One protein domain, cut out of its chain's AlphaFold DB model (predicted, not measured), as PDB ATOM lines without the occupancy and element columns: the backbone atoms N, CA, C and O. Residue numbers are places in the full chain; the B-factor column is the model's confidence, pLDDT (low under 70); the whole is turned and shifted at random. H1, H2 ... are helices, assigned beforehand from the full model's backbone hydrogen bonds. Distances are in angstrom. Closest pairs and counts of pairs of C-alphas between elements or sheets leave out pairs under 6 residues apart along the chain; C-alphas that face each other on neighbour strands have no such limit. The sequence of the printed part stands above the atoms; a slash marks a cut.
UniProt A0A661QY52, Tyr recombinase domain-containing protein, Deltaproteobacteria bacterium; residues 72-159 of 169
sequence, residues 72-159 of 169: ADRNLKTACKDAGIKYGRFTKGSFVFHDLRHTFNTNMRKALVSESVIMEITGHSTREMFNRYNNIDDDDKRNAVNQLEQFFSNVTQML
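What this domain is: This is residues 72 to 159 of the 169 residues of the protein "Tyr recombinase domain-containing protein" of Deltaproteobacteria bacterium (UniProt A0A661QY52). A short helical hairpin, H2 and H3, makes the middle of a long, loosely strung chain of helices, with H1 off at one end beyond a looping stretch, residues 83 to 98, and the long helix H5 reaching away at the other. Residues 145 to 159 of H5 stick out alone and make much of the length, while short H4 lies between the hairpin and H5 along the chain. The printed part has 88 residues, with five named helices in the order H1, H2, H3, H4, H5 and no named strand; the class is all helix. It is only just loose, close to extended, with a radius of gyration of the C-alphas of 17.8 A, and its elongated outline spans 59 by 31 by 20 A.

Where its parts are: H1, residues 73 to 82, begins at C-alpha 73 at (141.457, 111.614, 118.369) and is 14.2 A long from first to last C-alpha. Residues 83 to 98 hold no named element. H2, residues 99 to 110, is 16.1 A long and begins at C-alpha 99 at (143.517, 110.111, 129.589). H3, residues 115 to 122, is 10.2 A long, and H4, residues 127 to 131, is 6.3 A long. H5, residues 138 to 159, is the longest helix, 32.0 A, and ends at C-alpha 159 at (126.623, 99.742, 170.980).

How they stand to each other: H2 and H3 form a helical hairpin. They touch, with residues 105 to 109 of H2 alone, and the closest C-alphas are those of Met 108 and Ile 118, 6.9 A apart. They run opposite ways at a shallow tilt of 33 degrees, only just short of steep. H3 and H4 only just touch, with 3 pairs of C-alphas within 8 A, the closest being those of Met 119 and Phe 130, 7.2 A apart. H2 and H4 are only just apart, with their closest C-alphas at 8.3 A. H2 and H5 are close but not clearly touching: the closest C-alphas, those of Lys 110 and Asp 140, are 7.5 A apart, and the helices run the same way at a shallow tilt of 29 degrees. H5 is apart from H3 and H4. H1 is apart from H2, H3, H4 and H5. In H1, H2, H3, H4 and H5 every O i to N i+4 pair is within hydrogen-bond range.

The domain as a whole: The two C-alphas farthest apart are those of Arg 74 and Leu 159, at 58.8 A. Without residues 145 to 159, which stand free, the body has 73 residues and spans 36 by 30 by 20 A. The printed part has no cut. The link from H1 to H2 is long, those from H2 to H3 and from H3 to H4 are tight, and that from H4 to H5 is short. The mean pLDDT of the printed part is 81.2, and residues 125 to 136 are under 70.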
ATOM      1  N   ALA A  72     139.405 108.325 116.746       76.44
ATOM      2  CA  ALA A  72     138.595 109.122 117.674       76.44
ATOM      3  C   ALA A  72     139.286 110.431 118.112       76.44
ATOM      4  O   ALA A  72     138.649 111.335 118.644       76.44
ATOM      5  N   ASP A  73     140.597 110.532 117.886       77.94
ATOM      6  CA  ASP A  73     141.457 111.614 118.369       77.94
ATOM      7  C   ASP A  73     141.139 112.979 117.748       77.94
ATOM      8  O   ASP A  73     141.287 113.999 118.411       77.94
ATOM      9  N   ARG A  74     140.687 113.015 116.490       83.19
ATOM     10  CA  ARG A  74     140.454 114.264 115.753       83.19
ATOM     11  C   ARG A  74     139.412 115.145 116.435       83.19
ATOM     12  O   ARG A  74     139.682 116.318 116.665       83.19
ATOM     13  N   ASN A  75     138.252 114.579 116.759       84.69
ATOM     14  CA  ASN A  75     137.165 115.334 117.382       84.69
ATOM     15  C   ASN A  75     137.544 115.756 118.802       84.69
ATOM     16  O   ASN A  75     137.273 116.885 119.198       84.69
ATOM     17  N   LEU A  76     138.238 114.877 119.533       87.12
ATOM     18  CA  LEU A  76     138.736 115.196 120.864       87.12
ATOM     19  C   LEU A  76     139.762 116.336 120.827       87.12
ATOM     20  O   LEU A  76     139.686 117.248 121.638       87.12
ATOM     21  N   LYS A  77     140.680 116.336 119.856       87.75
ATOM     22  CA  LYS A  77     141.666 117.407 119.678       87.75
ATOM     23  C   LYS A  77     140.999 118.757 119.413       87.75
ATOM     24  O   LYS A  77     141.449 119.759 119.960       87.75
ATOM     25  N   THR A  78     139.950 118.785 118.587       89.19
ATOM     26  CA  THR A  78     139.159 120.002 118.352       89.19
ATOM     27  C   THR A  78     138.493 120.468 119.643       89.19
ATOM     28  O   THR A  78     138.709 121.604 120.042       89.19
ATOM     29  N   ALA A  79     137.805 119.575 120.360       89.94
ATOM     30  CA  ALA A  79     137.171 119.912 121.634       89.94
ATOM     31  C   ALA A  79     138.178 120.426 122.681       89.94
ATOM     32  O   ALA A  79     137.904 121.397 123.377       89.94
ATOM     33  N   CYS A  80     139.373 119.829 122.766       90.31
ATOM     34  CA  CYS A  80     140.435 120.320 123.644       90.31
ATOM     35  C   CYS A  80     140.916 121.715 123.237       90.31
ATOM     36  O   CYS A  80     141.130 122.549 124.108       90.31
ATOM     37  N   LYS A  81     141.056 121.989 121.932       90.25
ATOM     38  CA  LYS A  81     141.417 123.324 121.437       90.25
ATOM     39  C   LYS A  81     140.370 124.362 121.846       90.25
ATOM     40  O   LYS A  81     140.749 125.420 122.339       90.25
ATOM     41  N   ASP A  82     139.092 124.038 121.680       93.06
ATOM     42  CA  ASP A  82     137.978 124.928 122.020       93.06
ATOM     43  C   ASP A  82     137.888 125.165 123.537       93.06
ATOM     44  O   ASP A  82     137.592 126.269 123.981       93.06
ATOM     45  N   ALA A  83     138.234 124.155 124.339       91.69
ATOM     46  CA  ALA A  83     138.317 124.246 125.796       91.69
ATOM     47  C   ALA A  83     139.624 124.883 126.322       91.69
ATOM     48  O   ALA A  83     139.819 124.957 127.533       91.69
ATOM     49  N   GLY A  84     140.554 125.296 125.451       90.75
ATOM     50  CA  GLY A  84     141.854 125.846 125.863       90.75
ATOM     51  C   GLY A  84     142.818 124.822 126.485       90.75
ATOM     52  O   GLY A  84     143.799 125.193 127.130       90.75
ATOM     53  N   ILE A  85     142.572 123.527 126.288       89.75
ATOM     54  CA  ILE A  85     143.377 122.421 126.812       89.75
ATOM     55  C   ILE A  85     144.436 122.025 125.776       89.75
ATOM     56  O   ILE A  85     144.138 121.740 124.613       89.75
ATOM     57  N   LYS A  86     145.702 121.948 126.201       89.81
ATOM     58  CA  LYS A  86     146.797 121.466 125.344       89.81
ATOM     59  C   LYS A  86     146.565 119.991 125.000       89.81
ATOM     60  O   LYS A  86     146.362 119.188 125.900       89.81
ATOM     61  N   TYR A  87     146.644 119.615 123.724       88.38
ATOM     62  CA  TYR A  87     146.463 118.227 123.272       88.38
ATOM     63  C   TYR A  87     147.736 117.682 122.619       88.38
ATOM     64  O   TYR A  87     148.249 118.282 121.672       88.38
ATOM     65  N   GLY A  88     148.232 116.529 123.074       86.81
ATOM     66  CA  GLY A  88     149.455 115.931 122.533       86.81
ATOM     67  C   GLY A  88     150.090 114.875 123.436       86.81
ATOM     68  O   GLY A  88     149.811 114.807 124.623       86.81
ATOM     69  N   ARG A  89     150.965 114.036 122.871       81.25
ATOM     70  CA  ARG A  89     151.696 113.000 123.629       81.25
ATOM     71  C   ARG A  89     153.004 113.507 124.243       81.25
ATOM     72  O   ARG A  89     153.456 112.973 125.246       81.25
ATOM     73  N   PHE A  90     153.625 114.504 123.615       82.44
ATOM     74  CA  PHE A  90     154.978 114.976 123.940       82.44
ATOM     75  C   PHE A  90     154.991 116.360 124.598       82.44
ATOM     76  O   PHE A  90     156.044 116.974 124.735       82.44
ATOM     77  N   THR A  91     153.827 116.879 124.978       80.69
ATOM     78  CA  THR A  91     153.710 118.179 125.637       80.69
ATOM     79  C   THR A  91     153.465 117.950 127.126       80.69
ATOM     80  O   THR A  91     152.680 117.095 127.524       80.69
ATOM     81  N   LYS A  92     154.166 118.681 127.994       77.19
ATOM     82  CA  LYS A  92     153.940 118.567 129.438       77.19
ATOM     83  C   LYS A  92     152.558 119.137 129.777       77.19
ATOM     84  O   LYS A  92     152.261 120.274 129.411       77.19
ATOM     85  N   GLY A  93     151.737 118.348 130.472       77.69
ATOM     86  CA  GLY A  93     150.378 118.736 130.869       77.69
ATOM     87  C   GLY A  93     149.366 118.751 129.721       77.69
ATOM     88  O   GLY A  93     148.394 119.497 129.787       77.69
ATOM     89  N   SER A  94     149.608 117.994 128.649       83.44
ATOM     90  CA  SER A  94     148.630 117.837 127.577       83.44
ATOM     91  C   SER A  94     147.737 116.622 127.766       83.44
ATOM     92  O   SER A  94     148.145 115.620 128.341       83.44
ATOM     93  N   PHE A  95     146.533 116.729 127.219       87.38
ATOM     94  CA  PHE A  95     145.524 115.688 127.197       87.38
ATOM     95  C   PHE A  95     145.659 114.822 125.938       87.38
ATOM     96  O   PHE A  95     145.978 115.315 124.849       87.38
ATOM     97  N   VAL A  96     145.385 113.529 126.065       89.44
ATOM     98  CA  VAL A  96     145.272 112.558 124.975       89.44
ATOM     99  C   VAL A  96     144.053 111.671 125.178       89.44
ATOM    100  O   VAL A  96     143.507 111.554 126.266       89.44
ATOM    101  N   PHE A  97     143.645 110.960 124.128       87.12
ATOM    102  CA  PHE A  97     142.497 110.053 124.198       87.12
ATOM    103  C   PHE A  97     142.588 109.006 125.325       87.12
ATOM    104  O   PHE A  97     141.571 108.631 125.904       87.12
ATOM    105  N   HIS A  98     143.796 108.540 125.665       85.69
ATOM    106  CA  HIS A  98     143.980 107.566 126.743       85.69
ATOM    107  C   HIS A  98     143.697 108.143 128.139       85.69
ATOM    108  O   HIS A  98     143.311 107.389 129.033       85.69
ATOM    109  N   ASP A  99     143.780 109.463 128.307       85.75
ATOM    110  CA  ASP A  99     143.517 110.111 129.589       85.75
ATOM    111  C   ASP A  99     142.053 109.978 130.004       85.75
ATOM    112  O   ASP A  99     141.776 109.910 131.192       85.75
ATOM    113  N   LEU A 100     141.118 109.798 129.062       87.38
ATOM    114  CA  LEU A 100     139.723 109.470 129.388       87.38
ATOM    115  C   LEU A 100     139.619 108.188 130.225       87.38
ATOM    116  O   LEU A 100     138.823 108.107 131.161       87.38
ATOM    117  N   ARG A 101     140.450 107.184 129.917       84.62
ATOM    118  CA  ARG A 101     140.519 105.950 130.708       84.62
ATOM    119  C   ARG A 101     141.163 106.211 132.070       84.62
ATOM    120  O   ARG A 101     140.733 105.616 133.051       84.62
ATOM    121  N   HIS A 102     142.161 107.091 132.142       83.88
ATOM    122  CA  HIS A 102     142.770 107.493 133.412       83.88
ATOM    123  C   HIS A 102     141.760 108.216 134.306       83.88
ATOM    124  O   HIS A 102     141.563 107.799 135.442       83.88
ATOM    125  N   THR A 103     141.035 109.199 133.768       86.12
ATOM    126  CA  THR A 103     139.958 109.912 134.462       86.12
ATOM    127  C   THR A 103     138.883 108.954 134.962       86.12
ATOM    128  O   THR A 103     138.470 109.060 136.114       86.12
ATOM    129  N   PHE A 104     138.464 107.979 134.147       87.62
ATOM    130  CA  PHE A 104     137.510 106.960 134.586       87.62
ATOM    131  C   PHE A 104     138.028 106.173 135.802       87.62
ATOM    132  O   PHE A 104     137.317 106.050 136.795       87.62
ATOM    133  N   ASN A 105     139.274 105.691 135.763       85.81
ATOM    134  CA  ASN A 105     139.858 104.933 136.875       85.81
ATOM    135  C   ASN A 105     139.989 105.786 138.142       85.81
ATOM    136  O   ASN A 105     139.653 105.321 139.228       85.81
ATOM    137  N   THR A 106     140.453 107.031 138.007       83.81
ATOM    138  CA  THR A 106     140.578 107.972 139.126       83.81
ATOM    139  C   THR A 106     139.217 108.265 139.751       83.81
ATOM    140  O   THR A 106     139.102 108.226 140.971       83.81
ATOM    141  N   ASN A 107     138.176 108.485 138.946       85.94
ATOM    142  CA  ASN A 107     136.828 108.735 139.456       85.94
ATOM    143  C   ASN A 107     136.248 107.511 140.171       85.94
ATOM    144  O   ASN A 107     135.667 107.658 141.240       85.94
ATOM    145  N   MET A 108     136.449 106.305 139.632       84.62
ATOM    146  CA  MET A 108     136.023 105.069 140.296       84.62
ATOM    147  C   MET A 108     136.733 104.867 141.642       84.62
ATOM    148  O   MET A 108     136.098 104.471 142.617       84.62
ATOM    149  N   ARG A 109     138.031 105.196 141.720       83.31
ATOM    150  CA  ARG A 109     138.797 105.177 142.976       83.31
ATOM    151  C   ARG A 109     138.260 106.205 143.974       83.31
ATOM    152  O   ARG A 109     138.044 105.865 145.131       83.31
ATOM    153  N   LYS A 110     138.003 107.441 143.530       81.06
ATOM    154  CA  LYS A 110     137.425 108.504 144.375       81.06
ATOM    155  C   LYS A 110     136.001 108.180 144.839       81.06
ATOM    156  O   LYS A 110     135.607 108.606 145.916       81.06
ATOM    157  N   ALA A 111     135.267 107.372 144.076       82.31
ATOM    158  CA  ALA A 111     133.982 106.796 144.470       82.31
ATOM    159  C   ALA A 111     134.109 105.573 145.405       82.31
ATOM    160  O   ALA A 111     133.113 104.900 145.654       82.31
ATOM    161  N   LEU A 112     135.314 105.275 145.912       82.00
ATOM    162  CA  LEU A 112     135.604 104.188 146.857       82.00
ATOM    163  C   LEU A 112     135.294 102.786 146.313       82.00
ATOM    164  O   LEU A 112     135.104 101.838 147.075       82.00
ATOM    165  N   VAL A 113     135.265 102.627 144.989       81.94
ATOM    166  CA  VAL A 113     135.107 101.310 144.374       81.94
ATOM    167  C   VAL A 113     136.401 100.523 144.553       81.94
ATOM    168  O   VAL A 113     137.497 101.034 144.315       81.94
ATOM    169  N   SER A 114     136.279  99.256 144.948       83.00
ATOM    170  CA  SER A 114     137.440  98.396 145.150       83.00
ATOM    171  C   SER A 114     138.232  98.218 143.852       83.00
ATOM    172  O   SER A 114     137.690  98.035 142.760       83.00
ATOM    173  N   GLU A 115     139.557  98.239 143.968       80.44
ATOM    174  CA  GLU A 115     140.451  98.173 142.810       80.44
ATOM    175  C   GLU A 115     140.265  96.887 141.985       80.44
ATOM    176  O   GLU A 115     140.427  96.917 140.769       80.44
ATOM    177  N   SER A 116     139.888  95.767 142.614       80.25
ATOM    178  CA  SER A 116     139.560  94.519 141.907       80.25
ATOM    179  C   SER A 116     138.367  94.689 140.965       80.25
ATOM    180  O   SER A 116     138.437  94.273 139.810       80.25
ATOM    181  N   VAL A 117     137.311  95.370 141.415       81.31
ATOM    182  CA  VAL A 117     136.133  95.675 140.595       81.31
ATOM    183  C   VAL A 117     136.495  96.650 139.476       81.31
ATOM    184  O   VAL A 117     136.092  96.451 138.330       81.31
ATOM    185  N   ILE A 118     137.310  97.672 139.757       82.19
ATOM    186  CA  ILE A 118     137.757  98.611 138.718       82.19
ATOM    187  C   ILE A 118     138.591  97.884 137.659       82.19
ATOM    188  O   ILE A 118     138.409  98.123 136.464       82.19
ATOM    189  N   MET A 119     139.495  96.990 138.060       81.00
ATOM    190  CA  MET A 119     140.311  96.195 137.140       81.00
ATOM    191  C   MET A 119     139.467  95.280 136.256       81.00
ATOM    192  O   MET A 119     139.706  95.254 135.048       81.00
ATOM    193  N   GLU A 120     138.460  94.616 136.824       80.12
ATOM    194  CA  GLU A 120     137.515  93.775 136.082       80.12
ATOM    195  C   GLU A 120     136.741  94.607 135.052       80.12
ATOM    196  O   GLU A 120     136.752  94.311 133.855       80.12
ATOM    197  N   ILE A 121     136.175  95.739 135.487       79.00
ATOM    198  CA  ILE A 121     135.437  96.655 134.612       79.00
ATOM    199  C   ILE A 121     136.339  97.169 133.501       79.00
ATOM    200  O   ILE A 121     135.939  97.222 132.345       79.00
ATOM    201  N   THR A 122     137.558  97.592 133.810       78.12
ATOM    202  CA  THR A 122     138.443  98.250 132.843       78.12
ATOM    203  C   THR A 122     139.153  97.239 131.939       78.12
ATOM    204  O   THR A 122     139.463  97.575 130.788       78.12
ATOM    205  N   GLY A 123     139.331  95.998 132.384       75.62
ATOM    206  CA  GLY A 123     140.072  94.943 131.697       75.62
ATOM    207  C   GLY A 123     141.585  95.088 131.860       75.62
ATOM    208  O   GLY A 123     142.314  94.973 130.879       75.62
ATOM    209  N   HIS A 124     142.061  95.439 133.058       75.25
ATOM    210  CA  HIS A 124     143.496  95.414 133.360       75.25
ATOM    211  C   HIS A 124     143.914  94.003 133.771       75.25
ATOM    212  O   HIS A 124     143.417  93.478 134.762       75.25
ATOM    213  N   SER A 125     144.856  93.415 133.034       64.25
ATOM    214  CA  SER A 125     145.350  92.062 133.307       64.25
ATOM    215  C   SER A 125     146.262  91.992 134.534       64.25
ATOM    216  O   SER A 125     146.346  90.948 135.168       64.25
ATOM    217  N   THR A 126     146.955  93.086 134.875       62.44
ATOM    218  CA  THR A 126     147.874  93.134 136.023       62.44
ATOM    219  C   THR A 126     147.612  94.341 136.915       62.44
ATOM    220  O   THR A 126     147.199  95.411 136.456       62.44
ATOM    221  N   ARG A 127     147.888  94.179 138.215       63.91
ATOM    222  CA  ARG A 127     147.757  95.248 139.217       63.91
ATOM    223  C   ARG A 127     148.725  96.402 138.962       63.91
ATOM    224  O   ARG A 127     148.392  97.557 139.186       63.91
ATOM    225  N   GLU A 128     149.885  96.107 138.391       63.34
ATOM    226  CA  GLU A 128     150.900  97.094 138.010       63.34
ATOM    227  C   GLU A 128     150.383  98.101 136.973       63.34
ATOM    228  O   GLU A 128     150.738  99.279 137.021       63.34
ATOM    229  N   MET A 129     149.489  97.673 136.068       64.00
ATOM    230  CA  MET A 129     148.811  98.589 135.142       64.00
ATOM    231  C   MET A 129     147.867  99.555 135.862       64.00
ATOM    232  O   MET A 129     147.614 100.642 135.342       64.00
ATOM    233  N   PHE A 130     147.351  99.165 137.030       63.84
ATOM    234  CA  PHE A 130     146.458  99.972 137.853       63.84
ATOM    235  C   PHE A 130     147.219 100.909 138.802       63.84
ATOM    236  O   PHE A 130     146.807 102.052 138.985       63.84
ATOM    237  N   ASN A 131     148.373 100.482 139.327       62.69
ATOM    238  CA  ASN A 131     149.180 101.261 140.276       62.69
ATOM    239  C   ASN A 131     149.589 102.647 139.746       62.69
ATOM    240  O   ASN A 131     149.771 103.574 140.530       62.69
ATOM    241  N   ARG A 132     149.658 102.834 138.419       60.69
ATOM    242  CA  ARG A 132     149.896 104.147 137.787       60.69
ATOM    243  C   ARG A 132     148.820 105.195 138.100       60.69
ATOM    244  O   ARG A 132     149.069 106.379 137.910       60.69
ATOM    245  N   TYR A 133     147.641 104.774 138.549       61.88
ATOM    246  CA  TYR A 133     146.513 105.653 138.873       61.88
ATOM    247  C   TYR A 133     146.433 105.999 140.359       61.88
ATOM    248  O   TYR A 133     145.583 106.797 140.749       61.88
ATOM    249  N   ASN A 134     147.316 105.424 141.179       61.81
ATOM    250  CA  ASN A 134     147.300 105.578 142.625       61.81
ATOM    251  C   ASN A 134     148.195 106.736 143.100       61.81
ATOM    252  O   ASN A 134     149.048 106.559 143.964       61.81
ATOM    253  N   ASN A 135     148.017 107.929 142.527       65.94
ATOM    254  CA  ASN A 135     148.490 109.135 143.203       65.94
ATOM    255  C   ASN A 135     147.439 109.505 144.253       65.94
ATOM    256  O   ASN A 135     146.333 109.935 143.915       65.94
ATOM    257  N   ILE A 136     147.783 109.245 145.514       66.75
ATOM    258  CA  ILE A 136     147.002 109.626 146.691       66.75
ATOM    259  C   ILE A 136     147.242 111.119 146.916       66.75
ATOM    260  O   ILE A 136     148.369 111.517 147.220       66.75
ATOM    261  N   ASP A 137     146.208 111.934 146.720       72.38
ATOM    262  CA  ASP A 137     146.257 113.360 147.047       72.38
ATOM    263  C   ASP A 137     145.919 113.591 148.536       72.38
ATOM    264  O   ASP A 137     145.559 112.668 149.273       72.38
ATOM    265  N   ASP A 138     146.118 114.810 149.037       75.19
ATOM    266  CA  ASP A 138     145.839 115.105 150.450       75.19
ATOM    267  C   ASP A 138     144.338 115.064 150.774       75.19
ATOM    268  O   ASP A 138     143.962 114.795 151.918       75.19
ATOM    269  N   ASP A 139     143.477 115.254 149.773       76.56
ATOM    270  CA  ASP A 139     142.031 115.125 149.936       76.56
ATOM    271  C   ASP A 139     141.623 113.656 150.098       76.56
ATOM    272  O   ASP A 139     140.786 113.349 150.946       76.56
ATOM    273  N   ASP A 140     142.267 112.729 149.384       75.06
ATOM    274  CA  ASP A 140     142.096 111.288 149.571       75.06
ATOM    275  C   ASP A 140     142.437 110.884 151.017       75.06
ATOM    276  O   ASP A 140     141.698 110.117 151.639       75.06
ATOM    277  N   LYS A 141     143.518 111.435 151.590       77.88
ATOM    278  CA  LYS A 141     143.904 111.170 152.991       77.88
ATOM    279  C   LYS A 141     142.867 111.705 153.976       77.88
ATOM    280  O   LYS A 141     142.483 110.987 154.895       77.88
ATOM    281  N   ARG A 142     142.394 112.942 153.784       82.44
ATOM    282  CA  ARG A 142     141.341 113.537 154.628       82.44
ATOM    283  C   ARG A 142     140.052 112.727 154.561       82.44
ATOM    284  O   ARG A 142     139.466 112.426 155.594       82.44
ATOM    285  N   ASN A 143     139.645 112.324 153.360       81.88
ATOM    286  CA  ASN A 143     138.457 111.503 153.158       81.88
ATOM    287  C   ASN A 143     138.578 110.141 153.850       81.88
ATOM    288  O   ASN A 143     137.601 109.681 154.436       81.88
ATOM    289  N   ALA A 144     139.760 109.518 153.825       81.38
ATOM    290  CA  ALA A 144     140.001 108.256 154.522       81.38
ATOM    291  C   ALA A 144     139.867 108.399 156.048       81.38
ATOM    292  O   ALA A 144     139.230 107.561 156.686       81.38
ATOM    293  N   VAL A 145     140.412 109.474 156.630       86.31
ATOM    294  CA  VAL A 145     140.267 109.758 158.069       86.31
ATOM    295  C   VAL A 145     138.804 110.029 158.425       86.31
ATOM    296  O   VAL A 145     138.282 109.409 159.345       86.31
ATOM    297  N   ASN A 146     138.104 110.855 157.644       85.62
ATOM    298  CA  ASN A 146     136.688 111.154 157.879       85.62
ATOM    299  C   ASN A 146     135.804 109.896 157.809       85.62
ATOM    300  O   ASN A 146     134.882 109.737 158.605       85.62
ATOM    301  N   GLN A 147     136.076 108.980 156.873       83.19
ATOM    302  CA  GLN A 147     135.354 107.705 156.787       83.19
ATOM    303  C   GLN A 147     135.601 106.819 158.008       83.19
ATOM    304  O   GLN A 147     134.671 106.179 158.497       83.19
ATOM    305  N   LEU A 148     136.836 106.796 158.511       86.19
ATOM    306  CA  LEU A 148     137.178 106.064 159.722       86.19
ATOM    307  C   LEU A 148     136.441 106.638 160.944       86.19
ATOM    308  O   LEU A 148     135.871 105.881 161.726       86.19
ATOM    309  N   GLU A 149     136.390 107.964 161.077       88.50
ATOM    310  CA  GLU A 149     135.645 108.640 162.147       88.50
ATOM    311  C   GLU A 149     134.136 108.365 162.074       88.50
ATOM    312  O   GLU A 149     133.507 108.075 163.095       88.50
ATOM    313  N   GLN A 150     133.551 108.395 160.873       87.00
ATOM    314  CA  GLN A 150     132.143 108.039 160.663       87.00
ATOM    315  C   GLN A 150     131.868 106.578 161.019       87.00
ATOM    316  O   GLN A 150     130.872 106.283 161.679       87.00
ATOM    317  N   PHE A 151     132.754 105.662 160.621       88.81
ATOM    318  CA  PHE A 151     132.634 104.251 160.973       88.81
ATOM    319  C   PHE A 151     132.634 104.055 162.492       88.81
ATOM    320  O   PHE A 151     131.728 103.411 163.019       88.81
ATOM    321  N   PHE A 152     133.590 104.657 163.206       89.50
ATOM    322  CA  PHE A 152     133.628 104.577 164.666       89.50
ATOM    323  C   PHE A 152     132.396 105.201 165.318       89.50
ATOM    324  O   PHE A 152     131.821 104.590 166.215       89.50
ATOM    325  N   SER A 153     131.938 106.355 164.829       88.12
ATOM    326  CA  SER A 153     130.726 107.012 165.335       88.12
ATOM    327  C   SER A 153     129.496 106.108 165.205       88.12
ATOM    328  O   SER A 153     128.742 105.948 166.165       88.12
ATOM    329  N   ASN A 154     129.331 105.450 164.054       88.25
ATOM    330  CA  ASN A 154     128.239 104.506 163.821       88.25
ATOM    331  C   ASN A 154     128.330 103.288 164.755       88.25
ATOM    332  O   ASN A 154     127.324 102.883 165.334       88.25
ATOM    333  N   VAL A 155     129.528 102.720 164.946       88.94
ATOM    334  CA  VAL A 155     129.744 101.577 165.854       88.94
ATOM    335  C   VAL A 155     129.417 101.952 167.300       88.94
ATOM    336  O   VAL A 155     128.687 101.223 167.973       88.94
ATOM    337  N   THR A 156     129.899 103.102 167.779       87.19
ATOM    338  CA  THR A 156     129.591 103.601 169.127       87.19
ATOM    339  C   THR A 156     128.092 103.830 169.304       87.19
ATOM    340  O   THR A 156     127.526 103.434 170.325       87.19
ATOM    341  N   GLN A 157     127.420 104.398 168.297       84.25
ATOM    342  CA  GLN A 157     125.973 104.593 168.328       84.25
ATOM    343  C   GLN A 157     125.222 103.253 168.419       84.25
ATOM    344  O   GLN A 157     124.335 103.118 169.262       84.25
ATOM    345  N   MET A 158     125.603 102.240 167.635       84.00
ATOM    346  CA  MET A 158     124.982 100.908 167.694       84.00
ATOM    347  C   MET A 158     125.154 100.226 169.060       84.00
ATOM    348  O   MET A 158     124.194  99.665 169.596       84.00
ATOM    349  N   LEU A 159     126.352 100.298 169.649       83.88
ATOM    350  CA  LEU A 159     126.623  99.742 170.980       83.88
ATOM    351  C   LEU A 159     125.765 100.425 172.053       83.88
ATOM    352  O   LEU A 159     125.112  99.744 172.841       83.88
TER     353      LEU A 159